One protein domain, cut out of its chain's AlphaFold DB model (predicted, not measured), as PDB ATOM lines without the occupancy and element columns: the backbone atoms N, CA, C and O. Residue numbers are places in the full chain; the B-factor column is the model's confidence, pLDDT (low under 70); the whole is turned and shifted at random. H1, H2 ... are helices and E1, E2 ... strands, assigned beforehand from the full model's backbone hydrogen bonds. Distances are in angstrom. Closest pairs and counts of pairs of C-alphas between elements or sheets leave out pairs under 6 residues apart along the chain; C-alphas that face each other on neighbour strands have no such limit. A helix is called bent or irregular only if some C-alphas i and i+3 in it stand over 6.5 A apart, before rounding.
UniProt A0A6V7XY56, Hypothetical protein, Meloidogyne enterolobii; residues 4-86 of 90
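This is residues 4 to 86 of the 90 residues of the protein "Hypothetical protein" of Meloidogyne enterolobii (UniProt A0A6V7XY56). An extended model with a hairpin of two strands, E1 and E2, at one end, the short helix H1 among long loops, and the longest helix, H2, sticking out as an arm at the other end. Residues 66 to 86, of which 68 to 84 belong to H2, stand free, and this arm makes much of the length; the tip of the hairpin, residues 15 to 20, also stands free. The printed part has 83 residues with two named strands and two named helices, in the order E1, E2, H1, H2, and the sheet has the order E1 - E2, antiparallel. The class is mixed, helices and strands, though the named elements hold 37 of the 83 printed residues, under half. The whole is extended, with a radius of gyration of the C-alphas of 22.0 A and spans of 70 by 31 by 25 A.

E1, residues 10 to 15, and E2, residues 20 to 25, form a hairpin over a tight link of 4 residues. They are antiparallel neighbours, with 149 degrees between their N-to-C directions. C-alphas 10 and 25, which face each other, are 4.4 A apart, and so are C-alphas 14 and 21. Between the strands, N 13 and O 22 are within hydrogen-bond range at 2.8 A, as are N 22 and O 13 at 2.7 A. H1, residues 45 to 52, is apart from E1. H2, residues 68 to 84, is apart from E1, from E2 and from H1. In H1 and H2 every O i to N i+4 pair is within hydrogen-bond range.

E1 runs from Cys 10, with its C-alpha at (142.834, 105.800, 142.264), to Asp 15, 15.2 A from first to last C-alpha. E2 runs from Phe 20 to Ala 25 and measures 16.5 A. H1, from Asn 45 to Tyr 52, measures 9.9 A, and C-alpha 45 is at (154.836, 121.660, 135.185). H2, from Ile 68 to Thr 84, measures 24.9 A and ends with C-alpha 84 at (152.568, 162.283, 131.495). Neither helix is bent.

The two C-alphas farthest apart are those of Met 18 and Val 86, 72.8 A. Without the stretches that stand free, the body has 56 residues, spans 37 by 25 by 18 A and has a radius of gyration of 12.8 A. The link from E2 to H1, 19 residues, is long, and so is the link from H1 to H2, 15 residues. The printed part has no cut. The mean pLDDT of the printed part is 89.7, and residues 27 to 28 and 83 to 86 are under 70.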
ATOM      1  N   HIS A   4     151.472 109.625 137.267       94.31
ATOM      2  CA  HIS A   4     150.655 110.802 137.547       94.31
ATOM      3  C   HIS A   4     149.564 111.031 136.492       94.31
ATOM      4  O   HIS A   4     149.849 111.007 135.296       94.31
ATOM      5  N   SER A   5     148.347 111.337 136.939       93.31
ATOM      6  CA  SER A   5     147.314 112.009 136.145       93.31
ATOM      7  C   SER A   5     146.552 113.005 137.035       93.31
ATOM      8  O   SER A   5     146.284 112.673 138.194       93.31
ATOM      9  N   PRO A   6     146.178 114.197 136.534       91.88
ATOM     10  CA  PRO A   6     145.200 115.076 137.181       91.88
ATOM     11  C   PRO A   6     143.814 114.428 137.291       91.88
ATOM     12  O   PRO A   6     143.079 114.705 138.232       91.88
ATOM     13  N   ASP A   7     143.493 113.545 136.343       88.94
ATOM     14  CA  ASP A   7     142.286 112.719 136.299       88.94
ATOM     15  C   ASP A   7     142.635 111.300 136.775       88.94
ATOM     16  O   ASP A   7     142.762 110.349 136.000       88.94
ATOM     17  N   ALA A   8     142.997 111.192 138.053       86.38
ATOM     18  CA  ALA A   8     143.451 109.940 138.640       86.38
ATOM     19  C   ALA A   8     142.270 109.027 138.976       86.38
ATOM     20  O   ALA A   8     141.326 109.430 139.643       86.38
ATOM     21  N   SER A   9     142.360 107.758 138.582       84.62
ATOM     22  CA  SER A   9     141.313 106.769 138.871       84.62
ATOM     23  C   SER A   9     141.419 106.162 140.275       84.62
ATOM     24  O   SER A   9     140.495 105.471 140.711       84.62
ATOM     25  N   CYS A  10     142.546 106.382 140.960       88.94
ATOM     26  CA  CYS A  10     142.834 105.800 142.264       88.94
ATOM     27  C   CYS A  10     143.365 106.834 143.257       88.94
ATOM     28  O   CYS A  10     144.192 107.680 142.906       88.94
ATOM     29  N   VAL A  11     142.983 106.671 144.524       89.88
ATOM     30  CA  VAL A  11     143.418 107.519 145.634       89.88
ATOM     31  C   VAL A  11     144.106 106.686 146.721       89.88
ATOM     32  O   VAL A  11     143.611 105.613 147.095       89.88
ATOM     33  N   PRO A  12     145.272 107.135 147.226       89.94
ATOM     34  CA  PRO A  12     145.912 106.518 148.375       89.94
ATOM     35  C   PRO A  12     145.156 106.863 149.664       89.94
ATOM     36  O   PRO A  12     144.808 108.011 149.922       89.94
ATOM     37  N   PHE A  13     144.952 105.865 150.515       92.06
ATOM     38  CA  PHE A  13     144.278 105.995 151.802       92.06
ATOM     39  C   PHE A  13     145.081 105.266 152.875       92.06
ATOM     40  O   PHE A  13     145.421 104.099 152.699       92.06
ATOM     41  N   PHE A  14     145.380 105.912 154.000       94.75
ATOM     42  CA  PHE A  14     146.012 105.226 155.127       94.75
ATOM     43  C   PHE A  14     144.949 104.638 156.056       94.75
ATOM     44  O   PHE A  14     144.170 105.370 156.666       94.75
ATOM     45  N   ASP A  15     144.920 103.309 156.180       95.94
ATOM     46  CA  ASP A  15     144.010 102.643 157.104       95.94
ATOM     47  C   ASP A  15     144.618 102.592 158.508       95.94
ATOM     48  O   ASP A  15     145.416 101.710 158.825       95.94
ATOM     49  N   ASN A  16     144.180 103.510 159.369       95.62
ATOM     50  CA  ASN A  16     144.614 103.579 160.765       95.62
ATOM     51  C   ASN A  16     144.304 102.313 161.577       95.62
ATOM     52  O   ASN A  16     145.008 102.028 162.540       95.62
ATOM     53  N   LYS A  17     143.250 101.560 161.230       96.00
ATOM     54  CA  LYS A  17     142.885 100.343 161.970       96.00
ATOM     55  C   LYS A  17     143.832  99.201 161.647       96.00
ATOM     56  O   LYS A  17     144.135  98.399 162.521       96.00
ATOM     57  N   MET A  18     144.256  99.112 160.390       93.62
ATOM     58  CA  MET A  18     145.113  98.023 159.931       93.62
ATOM     59  C   MET A  18     146.601  98.396 159.869       93.62
ATOM     60  O   MET A  18     147.441  97.508 159.764       93.62
ATOM     61  N   GLY A  19     146.938  99.686 159.955       96.81
ATOM     62  CA  GLY A  19     148.312 100.186 159.989       96.81
ATOM     63  C   GLY A  19     149.023 100.178 158.634       96.81
ATOM     64  O   GLY A  19     150.250 100.121 158.598       96.81
ATOM     65  N   PHE A  20     148.290 100.210 157.518       96.19
ATOM     66  CA  PHE A  20     148.887 100.195 156.181       96.19
ATOM     67  C   PHE A  20     148.155 101.082 155.171       96.19
ATOM     68  O   PHE A  20     146.972 101.396 155.313       96.19
ATOM     69  N   PHE A  21     148.880 101.462 154.118       93.44
ATOM     70  CA  PHE A  21     148.327 102.196 152.985       93.44
ATOM     71  C   PHE A  21     147.529 101.275 152.062       93.44
ATOM     72  O   PHE A  21     147.964 100.185 151.696       93.44
ATOM     73  N   LYS A  22     146.361 101.760 151.660       92.94
ATOM     74  CA  LYS A  22     145.461 101.177 150.675       92.94
ATOM     75  C   LYS A  22     145.391 102.087 149.460       92.94
ATOM     76  O   LYS A  22     145.611 103.292 149.549       92.94
ATOM     77  N   VAL A  23     145.046 101.489 148.332       89.88
ATOM     78  CA  VAL A  23     144.739 102.204 147.098       89.88
ATOM     79  C   VAL A  23     143.300 101.890 146.743       89.88
ATOM     80  O   VAL A  23     142.948 100.720 146.603       89.88
ATOM     81  N   ILE A  24     142.472 102.924 146.649       90.12
ATOM     82  CA  ILE A  24     141.035 102.793 146.415       90.12
ATOM     83  C   ILE A  24     140.728 103.364 145.033       90.12
ATOM     84  O   ILE A  24     141.189 104.453 144.706       90.12
ATOM     85  N   ALA A  25     139.974 102.625 144.223       88.94
ATOM     86  CA  ALA A  25     139.446 103.127 142.959       88.94
ATOM     87  C   ALA A  25     138.201 103.979 143.243       88.94
ATOM     88  O   ALA A  25     137.267 103.475 143.866       88.94
ATOM     89  N   GLU A  26     138.181 105.248 142.830       79.12
ATOM     90  CA  GLU A  26     137.100 106.167 143.223       79.12
ATOM     91  C   GLU A  26     135.899 106.148 142.270       79.12
ATOM     92  O   GLU A  26     134.758 106.190 142.732       79.12
ATOM     93  N   HIS A  27     136.121 106.074 140.952       65.88
ATOM     94  CA  HIS A  27     135.069 106.469 140.002       65.88
ATOM     95  C   HIS A  27     134.828 105.539 138.808       65.88
ATOM     96  O   HIS A  27     133.892 105.777 138.044       65.88
ATOM     97  N   HIS A  28     135.581 104.445 138.649       64.25
ATOM     98  CA  HIS A  28     135.469 103.615 137.445       64.25
ATOM     99  C   HIS A  28     135.562 102.118 137.721       64.25
ATOM    100  O   HIS A  28     136.335 101.658 138.561       64.25
ATOM    101  N   SER A  29     134.820 101.344 136.927       77.00
ATOM    102  CA  SER A  29     135.160  99.949 136.672       77.00
ATOM    103  C   SER A  29     136.547  99.907 136.030       77.00
ATOM    104  O   SER A  29     136.720 100.369 134.903       77.00
ATOM    105  N   ILE A  30     137.534  99.376 136.748       84.25
ATOM    106  CA  ILE A  30     138.880  99.172 136.212       84.25
ATOM    107  C   ILE A  30     138.835  97.965 135.277       84.25
ATOM    108  O   ILE A  30     138.506  96.856 135.701       84.25
ATOM    109  N   VAL A  31     139.177  98.177 134.008       88.50
ATOM    110  CA  VAL A  31     139.272  97.097 133.021       88.50
ATOM    111  C   VAL A  31     140.669  96.479 133.067       88.50
ATOM    112  O   VAL A  31     141.672  97.180 133.217       88.50
ATOM    113  N   ALA A  32     140.756  95.156 132.929       91.56
ATOM    114  CA  ALA A  32     142.039  94.462 132.871       91.56
ATOM    115  C   ALA A  32     142.916  95.015 131.729       91.56
ATOM    116  O   ALA A  32     142.463  95.155 130.596       91.56
ATOM    117  N   GLY A  33     144.175  95.331 132.042       90.88
ATOM    118  CA  GLY A  33     145.121  95.946 131.104       90.88
ATOM    119  C   GLY A  33     145.102  97.479 131.081       90.88
ATOM    120  O   GLY A  33     146.012  98.074 130.508       90.88
ATOM    121  N   GLN A  34     144.134  98.133 131.735       89.88
ATOM    122  CA  GLN A  34     144.146  99.586 131.905       89.88
ATOM    123  C   GLN A  34     145.210 100.002 132.927       89.88
ATOM    124  O   GLN A  34     145.326  99.427 134.012       89.88
ATOM    125  N   GLN A  35     145.975 101.038 132.593       90.31
ATOM    126  CA  GLN A  35     146.922 101.638 133.521       90.31
ATOM    127  C   GLN A  35     146.190 102.438 134.601       90.31
ATOM    128  O   GLN A  35     145.281 103.215 134.313       90.31
ATOM    129  N   LEU A  36     146.642 102.274 135.841       90.44
ATOM    130  CA  LEU A  36     146.158 103.031 136.985       90.44
ATOM    131  C   LEU A  36     147.042 104.254 137.224       90.44
ATOM    132  O   LEU A  36     148.272 104.171 137.149       90.44
ATOM    133  N   PHE A  37     146.400 105.369 137.556       92.44
ATOM    134  CA  PHE A  37     147.058 106.646 137.796       92.44
ATOM    135  C   PHE A  37     146.750 107.181 139.190       92.44
ATOM    136  O   PHE A  37     145.669 106.949 139.731       92.44
ATOM    137  N   PHE A  38     147.710 107.926 139.732       92.50
ATOM    138  CA  PHE A  38     147.615 108.706 140.960       92.50
ATOM    139  C   PHE A  38     147.641 110.198 140.663       92.50
ATOM    140  O   PHE A  38     148.339 110.663 139.761       92.50
ATOM    141  N   CYS A  39     146.956 110.974 141.492       92.12
ATOM    142  CA  CYS A  39     147.189 112.405 141.545       92.12
ATOM    143  C   CYS A  39     148.268 112.653 142.600       92.12
ATOM    144  O   CYS A  39     148.046 112.404 143.781       92.12
ATOM    145  N   TYR A  40     149.453 113.106 142.179       93.38
ATOM    146  CA  TYR A  40     150.535 113.451 143.111       93.38
ATOM    147  C   TYR A  40     150.235 114.759 143.863       93.38
ATOM    148  O   TYR A  40     150.888 115.071 144.850       93.38
ATOM    149  N   GLY A  41     149.226 115.506 143.404       91.81
ATOM    150  CA  GLY A  41     148.825 116.814 143.902       91.81
ATOM    151  C   GLY A  41     148.613 117.796 142.748       91.81
ATOM    152  O   GLY A  41     148.846 117.467 141.583       91.81
ATOM    153  N   ALA A  42     148.201 119.024 143.073       93.81
ATOM    154  CA  ALA A  42     148.008 120.116 142.113       93.81
ATOM    155  C   ALA A  42     149.348 120.745 141.666       93.81
ATOM    156  O   ALA A  42     149.609 121.942 141.851       93.81
ATOM    157  N   HIS A  43     150.235 119.918 141.114       95.69
ATOM    158  CA  HIS A  43     151.572 120.329 140.705       95.69
ATOM    159  C   HIS A  43     151.561 121.085 139.377       95.69
ATOM    160  O   HIS A  43     150.933 120.683 138.397       95.69
ATOM    161  N   ASN A  44     152.320 122.174 139.344       95.81
ATOM    162  CA  ASN A  44     152.649 122.891 138.120       95.81
ATOM    163  C   ASN A  44     153.720 122.127 137.312       95.81
ATOM    164  O   ASN A  44     154.426 121.281 137.865       95.81
ATOM    165  N   ASN A  45     153.866 122.395 136.008       97.12
ATOM    166  CA  ASN A  45     154.836 121.660 135.185       97.12
ATOM    167  C   ASN A  45     156.298 121.906 135.585       97.12
ATOM    168  O   ASN A  45     157.129 121.038 135.342       97.12
ATOM    169  N   ASP A  46     156.622 123.045 136.196       96.31
ATOM    170  CA  ASP A  46     157.949 123.285 136.775       96.31
ATOM    171  C   ASP A  46     158.242 122.321 137.937       96.31
ATOM    172  O   ASP A  46     159.304 121.705 137.964       96.31
ATOM    173  N   GLN A  47     157.280 122.114 138.840       96.12
ATOM    174  CA  GLN A  47     157.381 121.163 139.947       96.12
ATOM    175  C   GLN A  47     157.485 119.728 139.426       96.12
ATOM    176  O   GLN A  47     158.379 118.997 139.839       96.12
ATOM    177  N   LEU A  48     156.628 119.338 138.472       96.88
ATOM    178  CA  LEU A  48     156.691 118.009 137.850       96.88
ATOM    179  C   LEU A  48     158.048 117.756 137.182       96.88
ATOM    180  O   LEU A  48     158.610 116.667 137.299       96.88
ATOM    181  N   TRP A  49     158.601 118.773 136.521       97.31
ATOM    182  CA  TRP A  49     159.885 118.657 135.845       97.31
ATOM    183  C   TRP A  49     161.042 118.507 136.833       97.31
ATOM    184  O   TRP A  49     161.886 117.633 136.657       97.31
ATOM    185  N   ILE A  50     161.072 119.334 137.878       97.25
ATOM    186  CA  ILE A  50     162.160 119.360 138.863       97.25
ATOM    187  C   ILE A  50     162.124 118.129 139.774       97.25
ATOM    188  O   ILE A  50     163.164 117.528 140.026       97.25
ATOM    189  N   GLU A  51     160.945 117.757 140.274       96.62
ATOM    190  CA  GLU A  51     160.795 116.693 141.276       96.62
ATOM    191  C   GLU A  51     160.662 115.299 140.640       96.62
ATOM    192  O   GLU A  51     161.090 114.314 141.240       96.62
ATOM    193  N   TYR A  52     160.104 115.203 139.424       95.56
ATOM    194  CA  TYR A  52     159.755 113.918 138.799       95.56
ATOM    195  C   TYR A  52     160.302 113.726 137.374       95.56
ATOM    196  O   TYR A  52     160.173 112.634 136.819       95.56
ATOM    197  N   GLY A  53     160.918 114.743 136.762       97.19
ATOM    198  CA  GLY A  53     161.575 114.624 135.456       97.19
ATOM    199  C   GLY A  53     160.635 114.558 134.246       97.19
ATOM    200  O   GLY A  53     161.055 114.116 133.177       97.19
ATOM    201  N   PHE A  54     159.371 114.979 134.378       97.25
ATOM    202  CA  PHE A  54     158.421 115.033 133.258       97.25
ATOM    203  C   PHE A  54     157.514 116.267 133.327       97.25
ATOM    204  O   PHE A  54     157.491 116.996 134.310       97.25
ATOM    205  N   ARG A  55     156.744 116.513 132.263       96.81
ATOM    206  CA  ARG A  55     155.674 117.523 132.235       96.81
ATOM    207  C   ARG A  55     154.425 116.941 131.589       96.81
ATOM    208  O   ARG A  55     154.538 116.034 130.765       96.81
ATOM    209  N   LEU A  56     153.261 117.503 131.891       96.44
ATOM    210  CA  LEU A  56     152.029 117.193 131.165       96.44
ATOM    211  C   LEU A  56     151.793 118.251 130.079       96.44
ATOM    212  O   LEU A  56     152.029 119.439 130.305       96.44
ATOM    213  N   LEU A  57     151.341 117.821 128.898       95.38
ATOM    214  CA  LEU A  57     151.030 118.725 127.781       95.38
ATOM    215  C   LEU A  57     149.860 119.654 128.133       95.38
ATOM    216  O   LEU A  57     149.971 120.866 127.976       95.38
ATOM    217  N   GLU A  58     148.790 119.084 128.681       95.00
ATOM    218  CA  GLU A  58     147.577 119.793 129.096       95.00
ATOM    219  C   GLU A  58     147.414 119.678 130.615       95.00
ATOM    220  O   GLU A  58     146.575 118.938 131.123       95.00
ATOM    221  N   ASN A  59     148.285 120.361 131.365       96.00
ATOM    222  CA  ASN A  59     148.208 120.370 132.825       96.00
ATOM    223  C   ASN A  59     147.178 121.414 133.309       96.00
ATOM    224  O   ASN A  59     147.448 122.611 133.178       96.00
ATOM    225  N   PRO A  60     146.048 121.016 133.925       96.06
ATOM    226  CA  PRO A  60     145.055 121.965 134.433       96.06
ATOM    227  C   PRO A  60     145.572 122.797 135.620       96.06
ATOM    228  O   PRO A  60     145.032 123.860 135.907       96.06
ATOM    229  N   PHE A  61     146.630 122.341 136.299       95.56
ATOM    230  CA  PHE A  61     147.251 123.028 137.437       95.56
ATOM    231  C   PHE A  61     148.475 123.868 137.045       95.56
ATOM    232  O   PHE A  61     149.174 124.393 137.924       95.56
ATOM    233  N   ASN A  62     148.742 123.992 135.737       96.06
ATOM    234  CA  ASN A  62     149.852 124.785 135.234       96.06
ATOM    235  C   ASN A  62     149.664 126.263 135.588       96.06
ATOM    236  O   ASN A  62     148.589 126.831 135.410       96.06
ATOM    237  N   ARG A  63     150.723 126.905 136.062       94.38
ATOM    238  CA  ARG A  63     150.724 128.303 136.496       94.38
ATOM    239  C   ARG A  63     152.109 128.910 136.316       94.38
ATOM    240  O   ARG A  63     153.089 128.212 136.084       94.38
ATOM    241  N   VAL A  64     152.200 130.228 136.419       91.06
ATOM    242  CA  VAL A  64     153.484 130.932 136.453       91.06
ATOM    243  C   VAL A  64     153.485 131.806 137.691       91.06
ATOM    244  O   VAL A  64     152.540 132.559 137.922       91.06
ATOM    245  N   ASN A  65     154.531 131.693 138.505       89.50
ATOM    246  CA  ASN A  65     154.689 132.551 139.670       89.50
ATOM    247  C   ASN A  65     155.178 133.929 139.226       89.50
ATOM    248  O   ASN A  65     156.264 134.063 138.664       89.50
ATOM    249  N   ILE A  66     154.375 134.955 139.499       90.25
ATOM    250  CA  ILE A  66     154.735 136.355 139.279       90.25
ATOM    251  C   ILE A  66     155.106 136.949 140.633       90.25
ATOM    252  O   ILE A  66     154.312 136.890 141.574       90.25
ATOM    253  N   SER A  67     156.309 137.516 140.747       93.31
ATOM    254  CA  SER A  67     156.724 138.149 141.997       93.31
ATOM    255  C   SER A  67     155.921 139.422 142.263       93.31
ATOM    256  O   SER A  67     155.548 140.161 141.345       93.31
ATOM    257  N   ILE A  68     155.679 139.701 143.545       93.56
ATOM    258  CA  ILE A  68     154.992 140.923 143.973       93.56
ATOM    259  C   ILE A  68     155.733 142.171 143.474       93.56
ATOM    260  O   ILE A  68     155.103 143.085 142.954       93.56
ATOM    261  N   ASP A  69     157.068 142.162 143.523       94.00
ATOM    262  CA  ASP A  69     157.907 143.277 143.078       94.00
ATOM    263  C   ASP A  69     157.735 143.558 141.585       94.00
ATOM    264  O   ASP A  69     157.642 144.713 141.170       94.00
ATOM    265  N   TYR A  70     157.631 142.504 140.769       91.25
ATOM    266  CA  TYR A  70     157.365 142.645 139.340       91.25
ATOM    267  C   TYR A  70     155.993 143.290 139.091       91.25
ATOM    268  O   TYR A  70     155.861 144.186 138.254       91.25
ATOM    269  N   CYS A  71     154.979 142.883 139.856       89.19
ATOM    270  CA  CYS A  71     153.626 143.432 139.765       89.19
ATOM    271  C   CYS A  71     153.555 144.902 140.227       89.19
ATOM    272  O   CYS A  71     152.884 145.728 139.609       89.19
ATOM    273  N   LEU A  72     154.272 145.259 141.294       92.06
ATOM    274  CA  LEU A  72     154.302 146.630 141.807       92.06
ATOM    275  C   LEU A  72     155.064 147.575 140.876       92.06
ATOM    276  O   LEU A  72     154.576 148.669 140.597       92.06
ATOM    277  N   ARG A  73     156.214 147.145 140.344       91.19
ATOM    278  CA  ARG A  73     156.997 147.945 139.394       91.19
ATOM    279  C   ARG A  73     156.193 148.275 138.140       91.19
ATOM    280  O   ARG A  73     156.088 149.438 137.775       91.19
ATOM    281  N   THR A  74     155.561 147.272 137.537       88.12
ATOM    282  CA  THR A  74     154.741 147.471 136.331       88.12
ATOM    283  C   THR A  74     153.545 148.394 136.586       88.12
ATOM    284  O   THR A  74     153.209 149.214 135.734       88.12
ATOM    285  N   LYS A  75     152.931 148.341 137.777       85.31
ATOM    286  CA  LYS A  75     151.885 149.303 138.171       85.31
ATOM    287  C   LYS A  75     152.402 150.736 138.314       85.31
ATOM    288  O   LYS A  75     151.697 151.658 137.909       85.31
ATOM    289  N   LEU A  76     153.586 150.932 138.895       84.56
ATOM    290  CA  LEU A  76     154.194 152.259 139.041       84.56
ATOM    291  C   LEU A  76     154.553 152.859 137.679       84.56
ATOM    292  O   LEU A  76     154.157 153.984 137.398       84.56
ATOM    293  N   GLU A  77     155.193 152.079 136.806       88.94
ATOM    294  CA  GLU A  77     155.522 152.490 135.434       88.94
ATOM    295  C   GLU A  77     154.257 152.880 134.646       88.94
ATOM    296  O   GLU A  77     154.215 153.923 133.989       88.94
ATOM    297  N   ALA A  78     153.184 152.090 134.764       85.81
ATOM    298  CA  ALA A  78     151.899 152.401 134.138       85.81
ATOM    299  C   ALA A  78     151.267 153.692 134.695       85.81
ATOM    300  O   ALA A  78     150.713 154.491 133.939       85.81
ATOM    301  N   PHE A  79     151.360 153.919 136.008       85.12
ATOM    302  CA  PHE A  79     150.851 155.130 136.651       85.12
ATOM    303  C   PHE A  79     151.639 156.384 136.241       85.12
ATOM    304  O   PHE A  79     151.044 157.425 135.959       85.12
ATOM    305  N   GLU A  80     152.967 156.292 136.172       85.88
ATOM    306  CA  GLU A  80     153.838 157.382 135.722       85.88
ATOM    307  C   GLU A  80     153.586 157.735 134.254       85.88
ATOM    308  O   GLU A  80     153.430 158.915 133.925       85.88
ATOM    309  N   SER A  81     153.434 156.726 133.393       81.44
ATOM    310  CA  SER A  81     153.053 156.922 131.992       81.44
ATOM    311  C   SER A  81     151.709 157.651 131.874       81.44
ATOM    312  O   SER A  81     151.634 158.687 131.212       81.44
ATOM    313  N   ALA A  82     150.675 157.217 132.603       78.56
ATOM    314  CA  ALA A  82     149.368 157.881 132.609       78.56
ATOM    315  C   ALA A  82     149.429 159.346 133.093       78.56
ATOM    316  O   ALA A  82     148.698 160.199 132.589       78.56
ATOM    317  N   ARG A  83     150.334 159.670 134.028       69.75
ATOM    318  CA  ARG A  83     150.544 161.042 134.529       69.75
ATOM    319  C   ARG A  83     151.147 161.984 133.489       69.75
ATOM    320  O   ARG A  83     150.868 163.179 133.531       69.75
ATOM    321  N   THR A  84     151.950 161.470 132.560       63.16
ATOM    322  CA  THR A  84     152.568 162.283 131.495       63.16
ATOM    323  C   THR A  84     151.621 162.634 130.343       63.16
ATOM    324  O   THR A  84     151.934 163.524 129.559       63.16
ATOM    325  N   VAL A  85     150.448 161.994 130.268       61.41
ATOM    326  CA  VAL A  85     149.449 162.196 129.199       61.41
ATOM    327  C   VAL A  85     148.393 163.255 129.570       61.41
ATOM    328  O   VAL A  85     147.604 163.672 128.724       61.41
ATOM    329  N   VAL A  86     148.379 163.753 130.812       58.81
ATOM    330  CA  VAL A  86     147.458 164.830 131.214       58.81
ATOM    331  C   VAL A  86     147.970 166.168 130.646       58.81
ATOM    332  O   VAL A  86     149.096 166.555 130.971       58.81
TER     333      VAL A  86